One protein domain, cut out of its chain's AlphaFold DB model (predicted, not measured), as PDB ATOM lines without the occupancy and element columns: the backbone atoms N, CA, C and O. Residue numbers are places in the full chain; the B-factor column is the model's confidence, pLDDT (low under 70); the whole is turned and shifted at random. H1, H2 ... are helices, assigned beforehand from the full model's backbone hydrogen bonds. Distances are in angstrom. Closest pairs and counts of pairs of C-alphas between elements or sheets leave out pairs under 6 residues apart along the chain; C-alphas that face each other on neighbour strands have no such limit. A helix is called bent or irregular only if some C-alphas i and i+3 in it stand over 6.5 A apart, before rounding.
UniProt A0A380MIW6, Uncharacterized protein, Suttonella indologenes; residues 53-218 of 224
ATOM      1  N   SER A  53      22.953  25.205 -43.367       82.06
ATOM      2  CA  SER A  53      21.991  24.103 -43.408       82.06
ATOM      3  C   SER A  53      22.636  22.761 -43.063       82.06
ATOM      4  O   SER A  53      21.985  21.940 -42.408       82.06
ATOM      5  N   MET A  54      23.875  22.524 -43.494       82.56
ATOM      6  CA  MET A  54      24.624  21.314 -43.164       82.56
ATOM      7  C   MET A  54      24.935  21.242 -41.671       82.56
ATOM      8  O   MET A  54      24.637  20.224 -41.045       82.56
ATOM      9  N   PHE A  55      25.457  22.319 -41.081       82.56
ATOM     10  CA  PHE A  55      25.735  22.368 -39.645       82.56
ATOM     11  C   PHE A  55      24.469  22.194 -38.807       82.56
ATOM     12  O   PHE A  55      24.459  21.395 -37.874       82.56
ATOM     13  N   ILE A  56      23.371  22.857 -39.181       85.44
ATOM     14  CA  ILE A  56      22.071  22.687 -38.522       85.44
ATOM     15  C   ILE A  56      21.612  21.228 -38.604       85.44
ATOM     16  O   ILE A  56      21.108  20.685 -37.625       85.44
ATOM     17  N   THR A  57      21.784  20.576 -39.755       87.19
ATOM     18  CA  THR A  57      21.412  19.163 -39.921       87.19
ATOM     19  C   THR A  57      22.278  18.255 -39.051       87.19
ATOM     20  O   THR A  57      21.738  17.383 -38.377       87.19
ATOM     21  N   TYR A  58      23.592  18.493 -38.995       86.19
ATOM     22  CA  TYR A  58      24.508  17.752 -38.126       86.19
ATOM     23  C   TYR A  58      24.120  17.887 -36.645       86.19
ATOM     24  O   TYR A  58      23.936  16.881 -35.965       86.19
ATOM     25  N   VAL A  59      23.886  19.113 -36.164       87.25
ATOM     26  CA  VAL A  59      23.465  19.372 -34.774       87.25
ATOM     27  C   VAL A  59      22.109  18.734 -34.463       87.25
ATOM     28  O   VAL A  59      21.941  18.143 -33.400       87.25
ATOM     29  N   LYS A  60      21.145  18.786 -35.393       89.19
ATOM     30  CA  LYS A  60      19.846  18.114 -35.225       89.19
ATOM     31  C   LYS A  60      20.002  16.604 -35.053       89.19
ATOM     32  O   LYS A  60      19.354  16.026 -34.186       89.19
ATOM     33  N   LEU A  61      20.858  15.969 -35.852       91.31
ATOM     34  CA  LEU A  61      21.113  14.533 -35.732       91.31
ATOM     35  C   LEU A  61      21.815  14.195 -34.422       91.31
ATOM     36  O   LEU A  61      21.446  13.203 -33.803       91.31
ATOM     37  N   LEU A  62      22.766  15.017 -33.965       90.62
ATOM     38  CA  LEU A  62      23.371  14.858 -32.639       90.62
ATOM     39  C   LEU A  62      22.311  14.918 -31.535       90.62
ATOM     40  O   LEU A  62      22.261  14.032 -30.690       90.62
ATOM     41  N   PHE A  63      21.413  15.904 -31.582       90.56
ATOM     42  CA  PHE A  63      20.360  16.056 -30.577       90.56
ATOM     43  C   PHE A  63      19.379  14.873 -30.557       90.56
ATOM     44  O   PHE A  63      18.973  14.431 -29.489       90.56
ATOM     45  N   ILE A  64      19.025  14.331 -31.727       92.56
ATOM     46  CA  ILE A  64      18.129  13.166 -31.842       92.56
ATOM     47  C   ILE A  64      18.836  11.867 -31.432       92.56
ATOM     48  O   ILE A  64      18.237  11.002 -30.800       92.56
ATOM     49  N   SER A  65      20.105  11.708 -31.800       92.31
ATOM     50  CA  SER A  65      20.871  10.485 -31.539       92.31
ATOM     51  C   SER A  65      21.398  10.392 -30.112       92.31
ATOM     52  O   SER A  65      21.569   9.282 -29.623       92.31
ATOM     53  N   PHE A  66      21.613  11.514 -29.424       92.19
ATOM     54  CA  PHE A  66      22.085  11.526 -28.042       92.19
ATOM     55  C   PHE A  66      21.196  10.727 -27.066       92.19
ATOM     56  O   PHE A  66      21.730   9.864 -26.369       92.19
ATOM     57  N   PRO A  67      19.859  10.910 -27.015       92.88
ATOM     58  CA  PRO A  67      19.007  10.090 -26.151       92.88
ATOM     59  C   PRO A  67      18.988   8.614 -26.574       92.88
ATOM     60  O   PRO A  67      18.947   7.739 -25.714       92.88
ATOM     61  N   ILE A  68      19.079   8.318 -27.876       93.31
ATOM     62  CA  ILE A  68      19.166   6.938 -28.387       93.31
ATOM     63  C   ILE A  68      20.470   6.284 -27.918       93.31
ATOM     64  O   ILE A  68      20.465   5.158 -27.434       93.31
ATOM     65  N   TYR A  69      21.583   7.007 -28.020       94.06
ATOM     66  CA  TYR A  69      22.884   6.589 -27.521       94.06
ATOM     67  C   TYR A  69      22.846   6.304 -26.017       94.06
ATOM     68  O   TYR A  69      23.286   5.236 -25.597       94.06
ATOM     69  N   LEU A  70      22.283   7.217 -25.216       92.31
ATOM     70  CA  LEU A  70      22.146   7.020 -23.772       92.31
ATOM     71  C   LEU A  70      21.291   5.796 -23.445       92.31
ATOM     72  O   LEU A  70      21.669   5.015 -22.571       92.31
ATOM     73  N   ALA A  71      20.177   5.599 -24.152       92.81
ATOM     74  CA  ALA A  71      19.328   4.429 -23.972       92.81
ATOM     75  C   ALA A  71      20.096   3.136 -24.284       92.81
ATOM     76  O   ALA A  71      20.135   2.242 -23.445       92.81
ATOM     77  N   LEU A  72      20.777   3.068 -25.435       93.56
ATOM     78  CA  LEU A  72      21.574   1.905 -25.844       93.56
ATOM     79  C   LEU A  72      22.719   1.606 -24.873       93.56
ATOM     80  O   LEU A  72      22.927   0.450 -24.516       93.56
ATOM     81  N   ALA A  73      23.437   2.632 -24.413       91.12
ATOM     82  CA  ALA A  73      24.493   2.463 -23.422       91.12
ATOM     83  C   ALA A  73      23.926   1.952 -22.089       91.12
ATOM     84  O   ALA A  73      24.540   1.111 -21.441       91.12
ATOM     85  N   SER A  74      22.738   2.423 -21.694       91.06
ATOM     86  CA  SER A  74      22.087   2.030 -20.438       91.06
ATOM     87  C   SER A  74      21.542   0.602 -20.466       91.06
ATOM     88  O   SER A  74      21.372   0.005 -19.406       91.06
ATOM     89  N   LEU A  75      21.318   0.012 -21.648       91.62
ATOM     90  CA  LEU A  75      20.877  -1.382 -21.753       91.62
ATOM     91  C   LEU A  75      21.862  -2.362 -21.109       91.62
ATOM     92  O   LEU A  75      21.457  -3.443 -20.689       91.62
ATOM     93  N   ILE A  76      23.135  -1.978 -20.984       89.12
ATOM     94  CA  ILE A  76      24.166  -2.807 -20.362       89.12
ATOM     95  C   ILE A  76      23.829  -3.191 -18.913       89.12
ATOM     96  O   ILE A  76      24.238  -4.257 -18.463       89.12
ATOM     97  N   TRP A  77      23.045  -2.367 -18.208       88.19
ATOM     98  CA  TRP A  77      22.629  -2.611 -16.824       88.19
ATOM     99  C   TRP A  77      21.659  -3.785 -16.671       88.19
ATOM    100  O   TRP A  77      21.550  -4.338 -15.583       88.19
ATOM    101  N   PHE A  78      20.986  -4.202 -17.748       90.56
ATOM    102  CA  PHE A  78      20.154  -5.409 -17.744       90.56
ATOM    103  C   PHE A  78      20.974  -6.703 -17.883       90.56
ATOM    104  O   PHE A  78      20.416  -7.796 -17.807       90.56
ATOM    105  N   PHE A  79      22.290  -6.597 -18.080       90.69
ATOM    106  CA  PHE A  79      23.198  -7.719 -18.293       90.69
ATOM    107  C   PHE A  79      24.394  -7.654 -17.332       90.69
ATOM    108  O   PHE A  79      24.532  -6.735 -16.525       90.69
ATOM    109  N   ASN A  80      25.306  -8.627 -17.429       89.31
ATOM    110  CA  ASN A  80      26.577  -8.575 -16.708       89.31
ATOM    111  C   ASN A  80      27.506  -7.520 -17.340       89.31
ATOM    112  O   ASN A  80      28.371  -7.825 -18.162       89.31
ATOM    113  N   TYR A  81      27.301  -6.258 -16.964       86.75
ATOM    114  CA  TYR A  81      27.999  -5.115 -17.546       86.75
ATOM    115  C   TYR A  81      29.521  -5.167 -17.362       86.75
ATOM    116  O   TYR A  81      30.251  -4.673 -18.222       86.75
ATOM    117  N   LYS A  82      30.014  -5.776 -16.273       87.94
ATOM    118  CA  LYS A  82      31.454  -5.946 -16.031       87.94
ATOM    119  C   LYS A  82      32.063  -6.893 -17.053       87.94
ATOM    120  O   LYS A  82      33.059  -6.542 -17.676       87.94
ATOM    121  N   GLU A  83      31.425  -8.040 -17.272       91.44
ATOM    122  CA  GLU A  83      31.876  -9.016 -18.266       91.44
ATOM    123  C   GLU A  83      31.840  -8.425 -19.679       91.44
ATOM    124  O   GLU A  83      32.818  -8.503 -20.416       91.44
ATOM    125  N   ILE A  84      30.753  -7.734 -20.041       90.50
ATOM    126  CA  ILE A  84      30.630  -7.092 -21.358       90.50
ATOM    127  C   ILE A  84      31.750  -6.065 -21.579       90.50
ATOM    128  O   ILE A  84      32.422  -6.094 -22.611       90.50
ATOM    129  N   ASN A  85      31.988  -5.167 -20.619       87.69
ATOM    130  CA  ASN A  85      33.049  -4.165 -20.749       87.69
ATOM    131  C   ASN A  85      34.450  -4.788 -20.771       87.69
ATOM    132  O   ASN A  85      35.319  -4.252 -21.462       87.69
ATOM    133  N   TYR A  86      34.655  -5.911 -20.079       89.44
ATOM    134  CA  TYR A  86      35.906  -6.665 -20.103       89.44
ATOM    135  C   TYR A  86      36.183  -7.287 -21.474       89.44
ATOM    136  O   TYR A  86      37.273  -7.123 -22.023       89.44
ATOM    137  N   GLN A  87      35.185  -7.927 -22.080       91.38
ATOM    138  CA  GLN A  87      35.328  -8.491 -23.424       91.38
ATOM    139  C   GLN A  87      35.601  -7.399 -24.465       91.38
ATOM    140  O   GLN A  87      36.478  -7.541 -25.320       91.38
ATOM    141  N   ILE A  88      34.920  -6.253 -24.353       87.81
ATOM    142  CA  ILE A  88      35.178  -5.096 -25.219       87.81
ATOM    143  C   ILE A  88      36.584  -4.538 -24.979       87.81
ATOM    144  O   ILE A  88      37.267  -4.185 -25.936       87.81
ATOM    145  N   TYR A  89      37.054  -4.483 -23.732       83.88
ATOM    146  CA  TYR A  89      38.428  -4.092 -23.424       83.88
ATOM    147  C   TYR A  89      39.448  -4.985 -24.137       83.88
ATOM    148  O   TYR A  89      40.355  -4.464 -24.785       83.88
ATOM    149  N   LEU A  90      39.289  -6.311 -24.057       87.81
ATOM    150  CA  LEU A  90      40.175  -7.262 -24.737       87.81
ATOM    151  C   LEU A  90      40.169  -7.044 -26.253       87.81
ATOM    152  O   LEU A  90      41.232  -6.993 -26.873       87.81
ATOM    153  N   PHE A  91      38.986  -6.833 -26.834       85.19
ATOM    154  CA  PHE A  91      38.832  -6.503 -28.248       85.19
ATOM    155  C   PHE A  91      39.547  -5.198 -28.626       85.19
ATOM    156  O   PHE A  91      40.317  -5.172 -29.579       85.19
ATOM    157  N   LEU A  92      39.358  -4.109 -27.879       78.06
ATOM    158  CA  LEU A  92      40.001  -2.821 -28.176       78.06
ATOM    159  C   LEU A  92      41.523  -2.888 -28.004       78.06
ATOM    160  O   LEU A  92      42.268  -2.314 -28.801       78.06
ATOM    161  N   LYS A  93      41.989  -3.636 -27.001       77.06
ATOM    162  CA  LYS A  93      43.413  -3.874 -26.760       77.06
ATOM    163  C   LYS A  93      44.064  -4.661 -27.897       77.06
ATOM    164  O   LYS A  93      45.203  -4.365 -28.243       77.06
ATOM    165  N   PHE A  94      43.348  -5.607 -28.508       82.19
ATOM    166  CA  PHE A  94      43.809  -6.313 -29.707       82.19
ATOM    167  C   PHE A  94      44.114  -5.348 -30.870       82.19
ATOM    168  O   PHE A  94      45.075  -5.556 -31.602       82.19
ATOM    169  N   PHE A  95      43.373  -4.241 -30.987       70.88
ATOM    170  CA  PHE A  95      43.644  -3.167 -31.957       70.88
ATOM    171  C   PHE A  95      44.644  -2.109 -31.466       70.88
ATOM    172  O   PHE A  95      44.738  -1.036 -32.060       70.88
ATOM    173  N   TYR A  96      45.391  -2.385 -30.392       73.62
ATOM    174  CA  TYR A  96      46.364  -1.466 -29.793       73.62
ATOM    175  C   TYR A  96      45.769  -0.118 -29.349       73.62
ATOM    176  O   TYR A  96      46.484   0.882 -29.254       73.62
ATOM    177  N   LEU A  97      44.468  -0.072 -29.037       65.62
ATOM    178  CA  LEU A  97      43.864   1.113 -28.436       65.62
ATOM    179  C   LEU A  97      44.237   1.176 -26.945       65.62
ATOM    180  O   LEU A  97      44.036   0.188 -26.229       65.62
ATOM    181  N   PRO A  98      44.769   2.309 -26.448       61.28
ATOM    182  CA  PRO A  98      45.267   2.430 -25.080       61.28
ATOM    183  C   PRO A  98      44.113   2.603 -24.080       61.28
ATOM    184  O   PRO A  98      43.861   3.686 -23.556       61.28
ATOM    185  N   MET A  99      43.384   1.517 -23.823       64.12
ATOM    186  CA  MET A  99      42.367   1.469 -22.775       64.12
ATOM    187  C   MET A  99      43.048   1.193 -21.430       64.12
ATOM    188  O   MET A  99      43.788   0.220 -21.293       64.12
ATOM    189  N   GLN A 100      42.786   2.025 -20.424       63.03
ATOM    190  CA  GLN A 100      43.360   1.843 -19.090       63.03
ATOM    191  C   GLN A 100      42.633   0.783 -18.263       63.03
ATOM    192  O   GLN A 100      43.270  -0.084 -17.668       63.03
ATOM    193  N   HIS A 101      41.299   0.865 -18.197       69.25
ATOM    194  CA  HIS A 101      40.518   0.064 -17.261       69.25
ATOM    195  C   HIS A 101      39.739  -1.066 -17.948       69.25
ATOM    196  O   HIS A 101      38.876  -0.792 -18.785       69.25
ATOM    197  N   PRO A 102      39.969  -2.333 -17.544       78.25
ATOM    198  CA  PRO A 102      39.271  -3.485 -18.110       78.25
ATOM    199  C   PRO A 102      37.754  -3.428 -17.917       78.25
ATOM    200  O   PRO A 102      37.006  -3.830 -18.798       78.25
ATOM    201  N   TYR A 103      37.301  -2.864 -16.796       79.62
ATOM    202  CA  TYR A 103      35.883  -2.751 -16.441       79.62
ATOM    203  C   TYR A 103      35.329  -1.327 -16.588       79.62
ATOM    204  O   TYR A 103      34.278  -1.023 -16.033       79.62
ATOM    205  N   GLY A 104      36.048  -0.435 -17.280       77.00
ATOM    206  CA  GLY A 104      35.553   0.913 -17.559       77.00
ATOM    207  C   GLY A 104      34.370   0.909 -18.531       77.00
ATOM    208  O   GLY A 104      33.980  -0.136 -19.044       77.00
ATOM    209  N   TRP A 105      33.817   2.084 -18.838       84.62
ATOM    210  CA  TRP A 105      32.672   2.245 -19.752       84.62
ATOM    211  C   TRP A 105      33.038   2.081 -21.243       84.62
ATOM    212  O   TRP A 105      32.783   2.950 -22.080       84.62
ATOM    213  N   ASN A 106      33.659   0.950 -21.576       83.31
ATOM    214  CA  ASN A 106      34.200   0.610 -22.892       83.31
ATOM    215  C   ASN A 106      33.096   0.446 -23.944       83.31
ATOM    216  O   ASN A 106      33.275   0.839 -25.097       83.31
ATOM    217  N   LEU A 107      31.924  -0.063 -23.550       87.88
ATOM    218  CA  LEU A 107      30.757  -0.099 -24.434       87.88
ATOM    219  C   LEU A 107      30.320   1.313 -24.845       87.88
ATOM    220  O   LEU A 107      30.073   1.548 -26.027       87.88
ATOM    221  N   SER A 108      30.271   2.263 -23.904       88.69
ATOM    222  CA  SER A 108      29.915   3.659 -24.192       88.69
ATOM    223  C   SER A 108      30.897   4.296 -25.178       88.69
ATOM    224  O   SER A 108      30.479   5.015 -26.083       88.69
ATOM    225  N   PHE A 109      32.192   3.982 -25.062       84.88
ATOM    226  CA  PHE A 109      33.205   4.409 -26.033       84.88
ATOM    227  C   PHE A 109      32.883   3.897 -27.445       84.88
ATOM    228  O   PHE A 109      32.794   4.690 -28.385       84.88
ATOM    229  N   VAL A 110      32.654   2.586 -27.593       85.75
ATOM    230  CA  VAL A 110      32.367   1.956 -28.892       85.75
ATOM    231  C   VAL A 110      31.063   2.483 -29.490       85.75
ATOM    232  O   VAL A 110      31.029   2.857 -30.662       85.75
ATOM    233  N   LEU A 111      29.999   2.571 -28.690       90.94
ATOM    234  CA  LEU A 111      28.708   3.097 -29.133       90.94
ATOM    235  C   LEU A 111      28.811   4.561 -29.568       90.94
ATOM    236  O   LEU A 111      28.270   4.924 -30.612       90.94
ATOM    237  N   SER A 112      29.538   5.388 -28.811       88.69
ATOM    238  CA  SER A 112      29.761   6.788 -29.168       88.69
ATOM    239  C   SER A 112      30.492   6.908 -30.504       88.69
ATOM    240  O   SER A 112      30.064   7.672 -31.374       88.69
ATOM    241  N   PHE A 113      31.544   6.108 -30.708       84.50
ATOM    242  CA  PHE A 113      32.262   6.059 -31.976       84.50
ATOM    243  C   PHE A 113      31.339   5.652 -33.131       84.50
ATOM    244  O   PHE A 113      31.261   6.376 -34.122       84.50
ATOM    245  N   ILE A 114      30.599   4.544 -33.006       87.56
ATOM    246  CA  ILE A 114      29.707   4.036 -34.062       87.56
ATOM    247  C   ILE A 114      28.634   5.069 -34.425       87.56
ATOM    248  O   ILE A 114      28.449   5.370 -35.605       87.56
ATOM    249  N   ILE A 115      27.953   5.645 -33.430       93.19
ATOM    250  CA  ILE A 115      26.857   6.592 -33.662       93.19
ATOM    251  C   ILE A 115      27.375   7.879 -34.304       93.19
ATOM    252  O   ILE A 115      26.816   8.321 -35.308       93.19
ATOM    253  N   ASN A 116      28.471   8.451 -33.801       87.56
ATOM    254  CA  ASN A 116      29.050   9.653 -34.401       87.56
ATOM    255  C   ASN A 116      29.589   9.399 -35.820       87.56
ATOM    256  O   ASN A 116      29.396  10.232 -36.707       87.56
ATOM    257  N   THR A 117      30.175   8.222 -36.070       85.12
ATOM    258  CA  THR A 117      30.586   7.797 -37.421       85.12
ATOM    259  C   THR A 117      29.386   7.734 -38.360       85.12
ATOM    260  O   THR A 117      29.430   8.243 -39.480       85.12
ATOM    261  N   TRP A 118      28.291   7.128 -37.903       90.44
ATOM    262  CA  TRP A 118      27.069   6.995 -38.682       90.44
ATOM    263  C   TRP A 118      26.449   8.362 -39.014       90.44
ATOM    264  O   TRP A 118      26.152   8.619 -40.182       90.44
ATOM    265  N   ILE A 119      26.351   9.276 -38.040       89.75
ATOM    266  CA  ILE A 119      25.878  10.657 -38.261       89.75
ATOM    267  C   ILE A 119      26.748  11.363 -39.297       89.75
ATOM    268  O   ILE A 119      26.228  11.966 -40.237       89.75
ATOM    269  N   PHE A 120      28.072  11.270 -39.153       85.69
ATOM    270  CA  PHE A 120      29.011  11.868 -40.093       85.69
ATOM    271  C   PHE A 120      28.807  11.337 -41.518       85.69
ATOM    272  O   PHE A 120      28.754  12.118 -42.470       85.69
ATOM    273  N   ILE A 121      28.635  10.021 -41.679       82.81
ATOM    274  CA  ILE A 121      28.365   9.396 -42.977       82.81
ATOM    275  C   ILE A 121      27.032   9.881 -43.559       82.81
ATOM    276  O   ILE A 121      26.974  10.193 -44.748       82.81
ATOM    277  N   GLU A 122      25.968   9.962 -42.759       86.50
ATOM    278  CA  GLU A 122      24.657  10.419 -43.234       86.50
ATOM    279  C   GLU A 122      24.686  11.891 -43.666       86.50
ATOM    280  O   GLU A 122      24.182  12.218 -44.744       86.50
ATOM    281  N   VAL A 123      25.364  12.766 -42.915       85.12
ATOM    282  CA  VAL A 123      25.593  14.156 -43.347       85.12
ATOM    283  C   VAL A 123      26.423  14.191 -44.627       85.12
ATOM    284  O   VAL A 123      26.057  14.885 -45.573       85.12
ATOM    285  N   LYS A 124      27.486  13.387 -44.721       79.38
ATOM    286  CA  LYS A 124      28.328  13.333 -45.920       79.38
ATOM    287  C   LYS A 124      27.609  12.806 -47.160       79.38
ATOM    288  O   LYS A 124      27.951  13.196 -48.268       79.38
ATOM    289  N   LYS A 125      26.621  11.927 -47.006       80.88
ATOM    290  CA  LYS A 125      25.776  11.468 -48.120       80.88
ATOM    291  C   LYS A 125      24.723  12.504 -48.513       80.88
ATOM    292  O   LYS A 125      24.310  12.544 -49.673       80.88
ATOM    293  N   ALA A 126      24.233  13.281 -47.548       82.50
ATOM    294  CA  ALA A 126      23.189  14.272 -47.773       82.50
ATOM    295  C   ALA A 126      23.715  15.552 -48.437       82.50
ATOM    296  O   ALA A 126      22.952  16.189 -49.166       82.50
ATOM    297  N   TYR A 127      24.985  15.896 -48.209       76.56
ATOM    298  CA  TYR A 127      25.635  17.105 -48.712       76.56
ATOM    299  C   TYR A 127      26.776  16.764 -49.669       76.56
ATOM    300  O   TYR A 127      27.608  15.909 -49.383       76.56
ATOM    301  N   ASP A 128      26.812  17.439 -50.814       71.38
ATOM    302  CA  ASP A 128      27.805  17.196 -51.852       71.38
ATOM    303  C   ASP A 128      28.992  18.157 -51.709       71.38
ATOM    304  O   ASP A 128      28.883  19.364 -51.940       71.38
ATOM    305  N   PHE A 129      30.134  17.614 -51.291       65.44
ATOM    306  CA  PHE A 129      31.347  18.392 -51.047       65.44
ATOM    307  C   PHE A 129      32.191  18.620 -52.302       65.44
ATOM    308  O   PHE A 129      33.045  19.509 -52.288       65.44
ATOM    309  N   SER A 130      31.997  17.840 -53.376       60.62
ATOM    310  CA  SER A 130      32.825  17.990 -54.580       60.62
ATOM    311  C   SER A 130      32.523  19.297 -55.298       60.62
ATOM    312  O   SER A 130      33.446  19.965 -55.740       60.62
ATOM    313  N   LEU A 131      31.253  19.700 -55.317       53.81
ATOM    314  CA  LEU A 131      30.794  20.910 -55.994       53.81
ATOM    315  C   LEU A 131      31.109  22.181 -55.185       53.81
ATOM    316  O   LEU A 131      31.433  23.218 -55.753       53.81
ATOM    317  N   LEU A 132      31.105  22.104 -53.847       56.84
ATOM    318  CA  LEU A 132      31.554  23.224 -53.010       56.84
ATOM    319  C   LEU A 132      33.032  23.557 -53.269       56.84
ATOM    320  O   LEU A 132      33.375  24.729 -53.384       56.84
ATOM    321  N   LYS A 133      33.875  22.523 -53.432       55.16
ATOM    322  CA  LYS A 133      35.322  22.615 -53.705       55.16
ATOM    323  C   LYS A 133      35.677  23.559 -54.846       55.16
ATOM    324  O   LYS A 133      36.685  24.250 -54.779       55.16
ATOM    325  N   GLU A 134      34.883  23.527 -55.908       52.66
ATOM    326  CA  GLU A 134      35.184  24.223 -57.158       52.66
ATOM    327  C   GLU A 134      34.671  25.665 -57.150       52.66
ATOM    328  O   GLU A 134      35.127  26.485 -57.941       52.66
ATOM    329  N   ILE A 135      33.761  25.993 -56.226       51.97
ATOM    330  CA  ILE A 135      33.024  27.260 -56.212       51.97
ATOM    331  C   ILE A 135      33.465  28.167 -55.063       51.97
ATOM    332  O   ILE A 135      33.438  29.393 -55.189       51.97
ATOM    333  N   THR A 136      33.897  27.605 -53.930       51.59
ATOM    334  CA  THR A 136      34.368  28.398 -52.789       51.59
ATOM    335  C   THR A 136      35.736  29.028 -53.054       51.59
ATOM    336  O   THR A 136      36.756  28.585 -52.538       51.59
ATOM    337  N   MET A 137      35.746  30.147 -53.783       50.06
ATOM    338  CA  MET A 137      36.833  31.134 -53.846       50.06
ATOM    339  C   MET A 137      36.986  31.894 -52.508       50.06
ATOM    340  O   MET A 137      36.928  33.125 -52.446       50.06
ATOM    341  N   VAL A 138      37.101  31.188 -51.379       44.44
ATOM    342  CA  VAL A 138      37.077  31.821 -50.049       44.44
ATOM    343  C   VAL A 138      38.443  32.435 -49.727       44.44
ATOM    344  O   VAL A 138      39.326  31.799 -49.167       44.44
ATOM    345  N   LYS A 139      38.590  33.735 -50.013       44.78
ATOM    346  CA  LYS A 139      39.787  34.553 -49.715       44.78
ATOM    347  C   LYS A 139      40.013  34.892 -48.228       44.78
ATOM    348  O   LYS A 139      40.870  35.716 -47.922       44.78
ATOM    349  N   ARG A 140      39.243  34.346 -47.274       47.50
ATOM    350  CA  ARG A 140      39.385  34.691 -45.837       47.50
ATOM    351  C   ARG A 140      39.545  33.467 -44.930       47.50
ATOM    352  O   ARG A 140      38.650  33.187 -44.136       47.50
ATOM    353  N   PRO A 141      40.697  32.783 -44.994       49.97
ATOM    354  CA  PRO A 141      40.985  31.611 -44.167       49.97
ATOM    355  C   PRO A 141      41.034  31.907 -42.660       49.97
ATOM    356  O   PRO A 141      40.699  31.050 -41.850       49.97
ATOM    357  N   ILE A 142      41.391  33.133 -42.271       46.62
ATOM    358  CA  ILE A 142      41.710  33.487 -40.879       46.62
ATOM    359  C   ILE A 142      40.504  33.356 -39.938       46.62
ATOM    360  O   ILE A 142      40.635  32.776 -38.867       46.62
ATOM    361  N   LYS A 143      39.308  33.828 -40.328       50.31
ATOM    362  CA  LYS A 143      38.107  33.707 -39.475       50.31
ATOM    363  C   LYS A 143      37.740  32.246 -39.201       50.31
ATOM    364  O   LYS A 143      37.356  31.918 -38.089       50.31
ATOM    365  N   TYR A 144      37.907  31.379 -40.196       51.88
ATOM    366  CA  TYR A 144      37.623  29.954 -40.061       51.88
ATOM    367  C   TYR A 144      38.708  29.214 -39.277       51.88
ATOM    368  O   TYR A 144      38.380  28.351 -38.471       51.88
ATOM    369  N   ILE A 145      39.980  29.586 -39.450       53.00
ATOM    370  CA  ILE A 145      41.082  29.096 -38.612       53.00
ATOM    371  C   ILE A 145      40.837  29.466 -37.146       53.00
ATOM    372  O   ILE A 145      40.985  28.611 -36.282       53.00
ATOM    373  N   ILE A 146      40.396  30.697 -36.867       56.62
ATOM    374  CA  ILE A 146      40.027  31.131 -35.513       56.62
ATOM    375  C   ILE A 146      38.854  30.302 -34.980       56.62
ATOM    376  O   ILE A 146      38.907  29.862 -33.837       56.62
ATOM    377  N   SER A 147      37.825  30.026 -35.790       54.41
ATOM    378  CA  SER A 147      36.717  29.156 -35.374       54.41
ATOM    379  C   SER A 147      37.163  27.718 -35.093       54.41
ATOM    380  O   SER A 147      36.710  27.146 -34.108       54.41
ATOM    381  N   ILE A 148      38.072  27.144 -35.892       57.91
ATOM    382  CA  ILE A 148      38.666  25.828 -35.603       57.91
ATOM    383  C   ILE A 148      39.479  25.878 -34.315       57.91
ATOM    384  O   ILE A 148      39.306  25.010 -33.473       57.91
ATOM    385  N   LEU A 149      40.356  26.872 -34.154       63.22
ATOM    386  CA  LEU A 149      41.186  27.035 -32.959       63.22
ATOM    387  C   LEU A 149      40.321  27.179 -31.711       63.22
ATOM    388  O   LEU A 149      40.591  26.519 -30.717       63.22
ATOM    389  N   PHE A 150      39.254  27.971 -31.782       67.69
ATOM    390  CA  PHE A 150      38.276  28.101 -30.708       67.69
ATOM    391  C   PHE A 150      37.586  26.767 -30.410       67.69
ATOM    392  O   PHE A 150      37.415  26.417 -29.249       67.69
ATOM    393  N   PHE A 151      37.234  25.987 -31.435       59.81
ATOM    394  CA  PHE A 151      36.607  24.680 -31.247       59.81
ATOM    395  C   PHE A 151      37.578  23.641 -30.674       59.81
ATOM    396  O   PHE A 151      37.195  22.870 -29.803       59.81
ATOM    397  N   ILE A 152      38.841  23.645 -31.112       65.06
ATOM    398  CA  ILE A 152      39.919  22.835 -30.533       65.06
ATOM    399  C   ILE A 152      40.119  23.229 -29.072       65.06
ATOM    400  O   ILE A 152      40.150  22.350 -28.225       65.06
ATOM    401  N   LEU A 153      40.193  24.528 -28.768       65.44
ATOM    402  CA  LEU A 153      40.297  25.054 -27.405       65.44
ATOM    403  C   LEU A 153      39.095  24.656 -26.550       65.44
ATOM    404  O   LEU A 153      39.286  24.272 -25.406       65.44
ATOM    405  N   LEU A 154      37.877  24.684 -27.097       64.75
ATOM    406  CA  LEU A 154      36.666  24.232 -26.411       64.75
ATOM    407  C   LEU A 154      36.703  22.722 -26.153       64.75
ATOM    408  O   LEU A 154      36.341  22.278 -25.072       64.75
ATOM    409  N   LEU A 155      37.171  21.928 -27.117       60.28
ATOM    410  CA  LEU A 155      37.324  20.480 -26.979       60.28
ATOM    411  C   LEU A 155      38.398  20.149 -25.932       60.28
ATOM    412  O   LEU A 155      38.181  19.299 -25.074       60.28
ATOM    413  N   PHE A 156      39.505  20.892 -25.933       62.03
ATOM    414  CA  PHE A 156      40.559  20.819 -24.922       62.03
ATOM    415  C   PHE A 156      40.046  21.250 -23.543       62.03
ATOM    416  O   PHE A 156      40.325  20.589 -22.551       62.03
ATOM    417  N   PHE A 157      39.235  22.307 -23.477       63.59
ATOM    418  CA  PHE A 157      38.586  22.773 -22.255       63.59
ATOM    419  C   PHE A 157      37.604  21.734 -21.713       63.59
ATOM    420  O   PHE A 157      37.636  21.448 -20.526       63.59
ATOM    421  N   ILE A 158      36.791  21.100 -22.564       60.62
ATOM    422  CA  ILE A 158      35.888  20.012 -22.162       60.62
ATOM    423  C   ILE A 158      36.689  18.821 -21.625       60.62
ATOM    424  O   ILE A 158      36.321  18.277 -20.589       60.62
ATOM    425  N   LEU A 159      37.795  18.443 -22.276       59.06
ATOM    426  CA  LEU A 159      38.688  17.380 -21.800       59.06
ATOM    427  C   LEU A 159      39.359  17.737 -20.462       59.06
ATOM    428  O   LEU A 159      39.425  16.892 -19.574       59.06
ATOM    429  N   ILE A 160      39.804  18.986 -20.286       61.78
ATOM    430  CA  ILE A 160      40.379  19.484 -19.028       61.78
ATOM    431  C   ILE A 160      39.318  19.533 -17.928       61.78
ATOM    432  O   ILE A 160      39.576  19.080 -16.820       61.78
ATOM    433  N   CYS A 161      38.115  20.037 -18.204       55.06
ATOM    434  CA  CYS A 161      37.010  20.030 -17.249       55.06
ATOM    435  C   CYS A 161      36.642  18.600 -16.856       55.06
ATOM    436  O   CYS A 161      36.471  18.337 -15.671       55.06
ATOM    437  N   ALA A 162      36.586  17.668 -17.809       53.50
ATOM    438  CA  ALA A 162      36.387  16.250 -17.522       53.50
ATOM    439  C   ALA A 162      37.448  15.722 -16.555       53.50
ATOM    440  O   ALA A 162      37.116  15.154 -15.520       53.50
ATOM    441  N   PHE A 163      38.718  15.979 -16.875       52.88
ATOM    442  CA  PHE A 163      39.869  15.580 -16.075       52.88
ATOM    443  C   PHE A 163      39.811  16.167 -14.652       52.88
ATOM    444  O   PHE A 163      39.957  15.441 -13.666       52.88
ATOM    445  N   LEU A 164      39.512  17.464 -14.526       48.94
ATOM    446  CA  LEU A 164      39.395  18.166 -13.246       48.94
ATOM    447  C   LEU A 164      38.205  17.673 -12.411       48.94
ATOM    448  O   LEU A 164      38.346  17.510 -11.202       48.94
ATOM    449  N   PHE A 165      37.055  17.380 -13.027       49.09
ATOM    450  CA  PHE A 165      35.904  16.815 -12.317       49.09
ATOM    451  C   PHE A 165      36.166  15.375 -11.855       49.09
ATOM    452  O   PHE A 165      35.782  15.021 -10.740       49.09
ATOM    453  N   THR A 166      36.883  14.561 -12.640       48.03
ATOM    454  CA  THR A 166      37.237  13.181 -12.258       48.03
ATOM    455  C   THR A 166      38.236  13.090 -11.100       48.03
ATOM    456  O   THR A 166      38.178  12.141 -10.323       48.03
ATOM    457  N   LEU A 167      39.095  14.100 -10.909       45.22
ATOM    458  CA  LEU A 167      40.050  14.160  -9.791       45.22
ATOM    459  C   LEU A 167      39.382  14.336  -8.416       45.22
ATOM    460  O   LEU A 167      39.993  14.037  -7.393       45.22
ATOM    461  N   THR A 168      38.131  14.803  -8.363       44.38
ATOM    462  CA  THR A 168      37.493  15.192  -7.092       44.38
ATOM    463  C   THR A 168      36.936  14.030  -6.261       44.38
ATOM    464  O   THR A 168      36.563  14.246  -5.108       44.38
ATOM    465  N   LYS A 169      36.897  12.791  -6.777       46.81
ATOM    466  CA  LYS A 169      36.399  11.628  -6.017       46.81
ATOM    467  C   LYS A 169      37.271  10.374  -6.214       46.81
ATOM    468  O   LYS A 169      37.033   9.572  -7.105       46.81
ATOM    469  N   GLN A 170      38.228  10.188  -5.298       47.72
ATOM    470  CA  GLN A 170      38.766   8.889  -4.830       47.72
ATOM    471  C   GLN A 170      39.622   7.983  -5.755       47.72
ATOM    472  O   GLN A 170      39.873   6.839  -5.385       47.72
ATOM    473  N   GLY A 171      40.151   8.430  -6.894       43.16
ATOM    474  CA  GLY A 171      40.997   7.576  -7.751       43.16
ATOM    475  C   GLY A 171      42.492   7.892  -7.667       43.16
ATOM    476  O   GLY A 171      42.861   9.059  -7.731       43.16
ATOM    477  N   ASN A 172      43.350   6.868  -7.567       44.91
ATOM    478  CA  ASN A 172      44.812   6.972  -7.709       44.91
ATOM    479  C   ASN A 172      45.243   7.860  -8.896       44.91
ATOM    480  O   ASN A 172      44.538   7.955  -9.899       44.91
ATOM    481  N   ALA A 173      46.427   8.473  -8.781       43.66
ATOM    482  CA  ALA A 173      46.964   9.465  -9.712       43.66
ATOM    483  C   ALA A 173      46.872   9.038 -11.190       43.66
ATOM    484  O   ALA A 173      47.622   8.195 -11.679       43.66
ATOM    485  N   CYS A 174      45.952   9.677 -11.902       49.25
ATOM    486  CA  CYS A 174      45.790   9.574 -13.340       49.25
ATOM    487  C   CYS A 174      46.928  10.283 -14.078       49.25
ATOM    488  O   CYS A 174      47.133  11.482 -13.893       49.25
ATOM    489  N   THR A 175      47.674   9.562 -14.921       46.00
ATOM    490  CA  THR A 175      48.719  10.180 -15.751       46.00
ATOM    491  C   THR A 175      48.111  10.841 -16.996       46.00
ATOM    492  O   THR A 175      47.038  10.462 -17.452       46.00
ATOM    493  N   MET A 176      48.779  11.840 -17.586       42.03
ATOM    494  CA  MET A 176      48.271  12.554 -18.776       42.03
ATOM    495  C   MET A 176      48.132  11.685 -20.046       42.03
ATOM    496  O   MET A 176      47.626  12.165 -21.057       42.03
ATOM    497  N   ARG A 177      48.601  10.430 -20.036       38.78
ATOM    498  CA  ARG A 177      48.595   9.535 -21.211       38.78
ATOM    499  C   ARG A 177      47.334   8.681 -21.343       38.78
ATOM    500  O   ARG A 177      47.231   7.882 -22.267       38.78
ATOM    501  N   ASP A 178      46.378   8.875 -20.451       46.16
ATOM    502  CA  ASP A 178      45.484   7.816 -20.031       46.16
ATOM    503  C   ASP A 178      44.024   8.302 -19.940       46.16
ATOM    504  O   ASP A 178      43.730   9.355 -19.372       46.16
ATOM    505  N   LEU A 179      43.083   7.544 -20.521       50.72
ATOM    506  CA  LEU A 179      41.650   7.885 -20.585       50.72
ATOM    507  C   LEU A 179      40.934   7.649 -19.238       50.72
ATOM    508  O   LEU A 179      40.052   6.800 -19.106       50.72
ATOM    509  N   CYS A 180      41.285   8.454 -18.241       51.53
ATOM    510  CA  CYS A 180      40.801   8.369 -16.861       51.53
ATOM    511  C   CYS A 180      39.304   8.625 -16.643       51.53
ATOM    512  O   CYS A 180      38.758   8.326 -15.585       51.53
ATOM    513  N   ILE A 181      38.618   9.135 -17.663       52.81
ATOM    514  CA  ILE A 181      37.174   9.403 -17.647       52.81
ATOM    515  C   ILE A 181      36.352   8.112 -17.505       52.81
ATOM    516  O   ILE A 181      35.177   8.168 -17.165       52.81
ATOM    517  N   LEU A 182      36.939   6.941 -17.759       52.56
ATOM    518  CA  LEU A 182      36.231   5.661 -17.793       52.56
ATOM    519  C   LEU A 182      36.087   4.969 -16.428       52.56
ATOM    520  O   LEU A 182      35.515   3.880 -16.392       52.56
ATOM    521  N   TYR A 183      36.600   5.540 -15.334       58.34
ATOM    522  CA  TYR A 183      36.654   4.849 -14.042       58.34
ATOM    523  C   TYR A 183      35.548   5.276 -13.066       58.34
ATOM    524  O   TYR A 183      35.221   6.455 -12.989       58.34
ATOM    525  N   SER A 184      35.046   4.298 -12.293       55.69
ATOM    526  CA  SER A 184      33.934   4.317 -11.315       55.69
ATOM    527  C   SER A 184      32.535   3.953 -11.851       55.69
ATOM    528  O   SER A 184      31.995   4.600 -12.753       55.69
ATOM    529  N   ASP A 185      31.908   2.962 -11.192       56.75
ATOM    530  CA  ASP A 185      30.510   2.531 -11.389       56.75
ATOM    531  C   ASP A 185      29.515   3.710 -11.250       56.75
ATOM    532  O   ASP A 185      28.485   3.757 -11.920       56.75
ATOM    533  N   SER A 186      29.846   4.715 -10.428       62.34
ATOM    534  CA  SER A 186      29.002   5.904 -10.205       62.34
ATOM    535  C   SER A 186      29.168   7.003 -11.261       62.34
ATOM    536  O   SER A 186      28.433   7.990 -11.240       62.34
ATOM    537  N   MET A 187      30.104   6.850 -12.205       70.38
ATOM    538  CA  MET A 187      30.389   7.854 -13.237       70.38
ATOM    539  C   MET A 187      29.789   7.520 -14.607       70.38
ATOM    540  O   MET A 187      29.982   8.295 -15.538       70.38
ATOM    541  N   PHE A 188      28.997   6.444 -14.732       79.19
ATOM    542  CA  PHE A 188      28.415   5.984 -16.003       79.19
ATOM    543  C   PHE A 188      27.857   7.113 -16.874       79.19
ATOM    544  O   PHE A 188      28.282   7.278 -18.018       79.19
ATOM    545  N   LEU A 189      26.930   7.913 -16.338       79.81
ATOM    546  CA  LEU A 189      26.268   8.975 -17.096       79.81
ATOM    547  C   LEU A 189      27.255  10.071 -17.517       79.81
ATOM    548  O   LEU A 189      27.186  10.570 -18.640       79.81
ATOM    549  N   HIS A 190      28.193  10.419 -16.634       78.19
ATOM    550  CA  HIS A 190      29.211  11.431 -16.892       78.19
ATOM    551  C   HIS A 190      30.169  10.976 -17.997       78.19
ATOM    552  O   HIS A 190      30.293  11.653 -19.018       78.19
ATOM    553  N   SER A 191      30.772   9.794 -17.847       76.75
ATOM    554  CA  SER A 191      31.706   9.210 -18.811       76.75
ATOM    555  C   SER A 191      31.051   9.011 -20.175       76.75
ATOM    556  O   SER A 191      31.607   9.389 -21.204       76.75
ATOM    557  N   THR A 192      29.831   8.474 -20.186       84.19
ATOM    558  CA  THR A 192      29.051   8.214 -21.402       84.19
ATOM    559  C   THR A 192      28.718   9.520 -22.127       84.19
ATOM    560  O   THR A 192      28.919   9.611 -23.340       84.19
ATOM    561  N   THR A 193      28.292  10.559 -21.405       84.19
ATOM    562  CA  THR A 193      28.015  11.883 -21.992       84.19
ATOM    563  C   THR A 193      29.281  12.520 -22.551       84.19
ATOM    564  O   THR A 193      29.280  13.023 -23.675       84.19
ATOM    565  N   LEU A 194      30.380  12.466 -21.799       81.00
ATOM    566  CA  LEU A 194      31.628  13.085 -22.217       81.00
ATOM    567  C   LEU A 194      32.208  12.427 -23.468       81.00
ATOM    568  O   LEU A 194      32.638  13.123 -24.385       81.00
ATOM    569  N   LEU A 195      32.162  11.094 -23.536       83.06
ATOM    570  CA  LEU A 195      32.561  10.341 -24.722       83.06
ATOM    571  C   LEU A 195      31.744  10.752 -25.946       83.06
ATOM    572  O   LEU A 195      32.304  10.916 -27.028       83.06
ATOM    573  N   PHE A 196      30.432  10.950 -25.799       86.12
ATOM    574  CA  PHE A 196      29.594  11.423 -26.901       86.12
ATOM    575  C   PHE A 196      30.002  12.808 -27.385       86.12
ATOM    576  O   PHE A 196      30.188  13.006 -28.585       86.12
ATOM    577  N   MET A 197      30.201  13.747 -26.461       82.69
ATOM    578  CA  MET A 197      30.607  15.115 -26.786       82.69
ATOM    579  C   MET A 197      32.003  15.167 -27.415       82.69
ATOM    580  O   MET A 197      32.206  15.883 -28.396       82.69
ATOM    581  N   ALA A 198      32.950  14.373 -26.909       81.25
ATOM    582  CA  ALA A 198      34.306  14.292 -27.440       81.25
ATOM    583  C   ALA A 198      34.314  13.775 -28.886       81.25
ATOM    584  O   ALA A 198      34.869  14.431 -29.771       81.25
ATOM    585  N   PHE A 199      33.639  12.653 -29.161       82.50
ATOM    586  CA  PHE A 199      33.529  12.131 -30.527       82.50
ATOM    587  C   PHE A 199      32.738  13.072 -31.443       82.50
ATOM    588  O   PHE A 199      33.173  13.315 -32.569       82.50
ATOM    589  N   SER A 200      31.651  13.677 -30.956       85.31
ATOM    590  CA  SER A 200      30.895  14.694 -31.704       85.31
ATOM    591  C   SER A 200      31.792  15.850 -32.140       85.31
ATOM    592  O   SER A 200      31.712  16.298 -33.286       85.31
ATOM    593  N   GLY A 201      32.663  16.313 -31.239       79.88
ATOM    594  CA  GLY A 201      33.616  17.384 -31.497       79.88
ATOM    595  C   GLY A 201      34.706  16.994 -32.496       79.88
ATOM    596  O   GLY A 201      34.997  17.770 -33.407       79.88
ATOM    597  N   ILE A 202      35.254  15.777 -32.394       80.38
ATOM    598  CA  ILE A 202      36.225  15.243 -33.363       80.38
ATOM    599  C   ILE A 202      35.607  15.189 -34.766       80.38
ATOM    600  O   ILE A 202      36.193  15.695 -35.722       80.38
ATOM    601  N   TYR A 203      34.403  14.629 -34.903       81.56
ATOM    602  CA  TYR A 203      33.730  14.524 -36.199       81.56
ATOM    603  C   TYR A 203      33.307  15.882 -36.763       81.56
ATOM    604  O   TYR A 203      33.402  16.099 -37.973       81.56
ATOM    605  N   PHE A 204      32.923  16.830 -35.907       81.81
ATOM    606  CA  PHE A 204      32.663  18.210 -36.313       81.81
ATOM    607  C   PHE A 204      33.929  18.899 -36.844       81.81
ATOM    608  O   PHE A 204      33.886  19.609 -37.854       81.81
ATOM    609  N   LEU A 205      35.077  18.656 -36.209       77.06
ATOM    610  CA  LEU A 205      36.368  19.162 -36.666       77.06
ATOM    611  C   LEU A 205      36.766  18.545 -38.011       77.06
ATOM    612  O   LEU A 205      37.155  19.278 -38.918       77.06
ATOM    613  N   ILE A 206      36.593  17.230 -38.182       76.06
ATOM    614  CA  ILE A 206      36.810  16.553 -39.470       76.06
ATOM    615  C   ILE A 206      35.910  17.164 -40.547       76.06
ATOM    616  O   ILE A 206      36.402  17.513 -41.618       76.06
ATOM    617  N   LEU A 207      34.619  17.358 -40.261       76.81
ATOM    618  CA  LEU A 207      33.667  17.990 -41.177       76.81
ATOM    619  C   LEU A 207      34.125  19.402 -41.575       76.81
ATOM    620  O   LEU A 207      34.120  19.747 -42.751       76.81
ATOM    621  N   THR A 208      34.600  20.190 -40.612       72.62
ATOM    622  CA  THR A 208      35.101  21.553 -40.842       72.62
ATOM    623  C   THR A 208      36.388  21.556 -41.676       72.62
ATOM    624  O   THR A 208      36.514  22.328 -42.627       72.62
ATOM    625  N   ILE A 209      37.330  20.647 -41.404       69.62
ATOM    626  CA  ILE A 209      38.540  20.459 -42.221       69.62
ATOM    627  C   ILE A 209      38.170  20.014 -43.640       69.62
ATOM    628  O   ILE A 209      38.758  20.504 -44.604       69.62
ATOM    629  N   CYS A 210      37.174  19.140 -43.794       66.62
ATOM    630  CA  CYS A 210      36.616  18.749 -45.088       66.62
ATOM    631  C   CYS A 210      35.901  19.892 -45.825       66.62
ATOM    632  O   CYS A 210      35.608  19.746 -46.999       66.62
ATOM    633  N   ILE A 211      35.640  21.037 -45.204       66.50
ATOM    634  CA  ILE A 211      35.186  22.243 -45.914       66.50
ATOM    635  C   ILE A 211      36.394  23.134 -46.250       66.50
ATOM    636  O   ILE A 211      36.455  23.760 -47.308       66.50
ATOM    637  N   LEU A 212      37.406  23.159 -45.376       61.16
ATOM    638  CA  LEU A 212      38.535  24.089 -45.467       61.16
ATOM    639  C   LEU A 212      39.702  23.615 -46.327       61.16
ATOM    640  O   LEU A 212      40.197  24.404 -47.128       61.16
ATOM    641  N   LYS A 213      40.115  22.338 -46.258       53.03
ATOM    642  CA  LYS A 213      41.077  21.764 -47.229       53.03
ATOM    643  C   LYS A 213      40.600  21.964 -48.671       53.03
ATOM    644  O   LYS A 213      41.405  22.062 -49.591       53.03
ATOM    645  N   PHE A 214      39.287  22.057 -48.846       50.16
ATOM    646  CA  PHE A 214      38.630  22.287 -50.120       50.16
ATOM    647  C   PHE A 214      38.664  23.767 -50.542       50.16
ATOM    648  O   PHE A 214      38.630  24.036 -51.733       50.16
ATOM    649  N   SER A 215      38.845  24.704 -49.602       46.31
ATOM    650  CA  SER A 215      39.026  26.142 -49.870       46.31
ATOM    651  C   SER A 215      40.486  26.541 -50.174       46.31
ATOM    652  O   SER A 215      40.711  27.500 -50.904       46.31
ATOM    653  N   PHE A 216      41.491  25.827 -49.640       35.00
ATOM    654  CA  PHE A 216      42.912  26.210 -49.771       35.00
ATOM    655  C   PHE A 216      43.606  25.742 -51.059       35.00
ATOM    656  O   PHE A 216      44.471  26.456 -51.558       35.00
ATOM    657  N   LYS A 217      43.215  24.599 -51.644       35.16
ATOM    658  CA  LYS A 217      43.889  24.020 -52.830       35.16
ATOM    659  C   LYS A 217      43.807  24.898 -54.102       35.16
ATOM    660  O   LYS A 217      44.473  24.606 -55.084       35.16
ATOM    661  N   TYR A 218      43.015  25.971 -54.086       35.38
ATOM    662  CA  TYR A 218      42.892  26.941 -55.184       35.38
ATOM    663  C   TYR A 218      43.530  28.308 -54.895       35.38
ATOM    664  O   TYR A 218      43.661  29.114 -55.814       35.38
TER     665      TYR A 218
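AT A GLANCE: This is residues 53 to 218 of the 224 residues of an uncharacterized protein of Suttonella indologenes (UniProt A0A380MIW6). Four long helices run nearly side by side, with H6 in the middle: bent H1 and H3 pack on one side of it, and H5 lies along the other as its hairpin partner. The short H4 packs near one end of H6, while H2 slants away from the first end of H3. The printed part has 166 residues with six named helices, H1 to H6 in chain order, and no named strand; its class is all helix. It is elongated, 54 by 31 by 29 A, and only just compact, close to loose, with a radius of gyration of the C-alphas of 18.2 A.

HOW THE PARTS SIT: Start at the hub, H6, residues 185 to 216, with a kink of 29 degrees near residue 192; it is irregular, with C-alphas 186 and 189 8.0 A apart. It touches H3, residues 106 to 126, closest at the C-alphas of Ser 112 and Phe 196, 5.2 A, at a shallow tilt of 30 degrees, the same way. H1, residues 53 to 78, was assigned as one helix by its hydrogen bonds but is bent, with C-alphas 64 and 67 6.5 A apart; take it as arms H1a, residues 53 to 64, and H1b, residues 67 to 78. H1a, H1b, H3 and H6 form a bundle, helices side by side. H1a touches H3, opposite ways, closest at the C-alphas of Tyr 58 and Val 123, 6.4 A. H1b only just touches H6, with 3 pairs of C-alphas within 8 A, closest at Leu 70 and Thr 192, 7.4 A. On H6, residues 194 to 208 alone touch H5, residues 141 to 166, in a helical hairpin, closest at the C-alphas of Leu 155 and Gly 201, 6.6 A. H5 is apart from H3. H2, residues 81 to 94, touches H3 at a steep tilt of 66 degrees, closest at the C-alphas of Asn 85 and Asn 106, 5.4 A. H4, residues 129 to 135, touches H6, closest at the C-alphas of Lys 133 and Phe 214, 4.9 A. Every O i to N i+4 pair is within hydrogen-bond range in H1a, H2, H3 and H5, against 5 of 8 in H1b, 25 of 28 in H6 and 1 of 3 in H4, where 3 of 4 O i to N i+3 pairs are.

IN THESE COORDINATES: Find C-alpha 185 at (30.510, 2.531, -11.389); from there H6 runs 46.8 A to C-alpha 216 at (42.912, 26.210, -49.771). H5 measures 37.0 A and H3 30.4 A. H1a begins at C-alpha 53, (21.991, 24.103, -43.408).

THE WHOLE: The C-alphas farthest apart, of Asn 80 and Lys 139, are 55.9 A apart. The printed part has no cut; the links H2 to H3 and H5 to H6 are long. The mean pLDDT of the printed part is 71.3, with residues 97 to 101, 129 to 186 and 209 to 218 under 70.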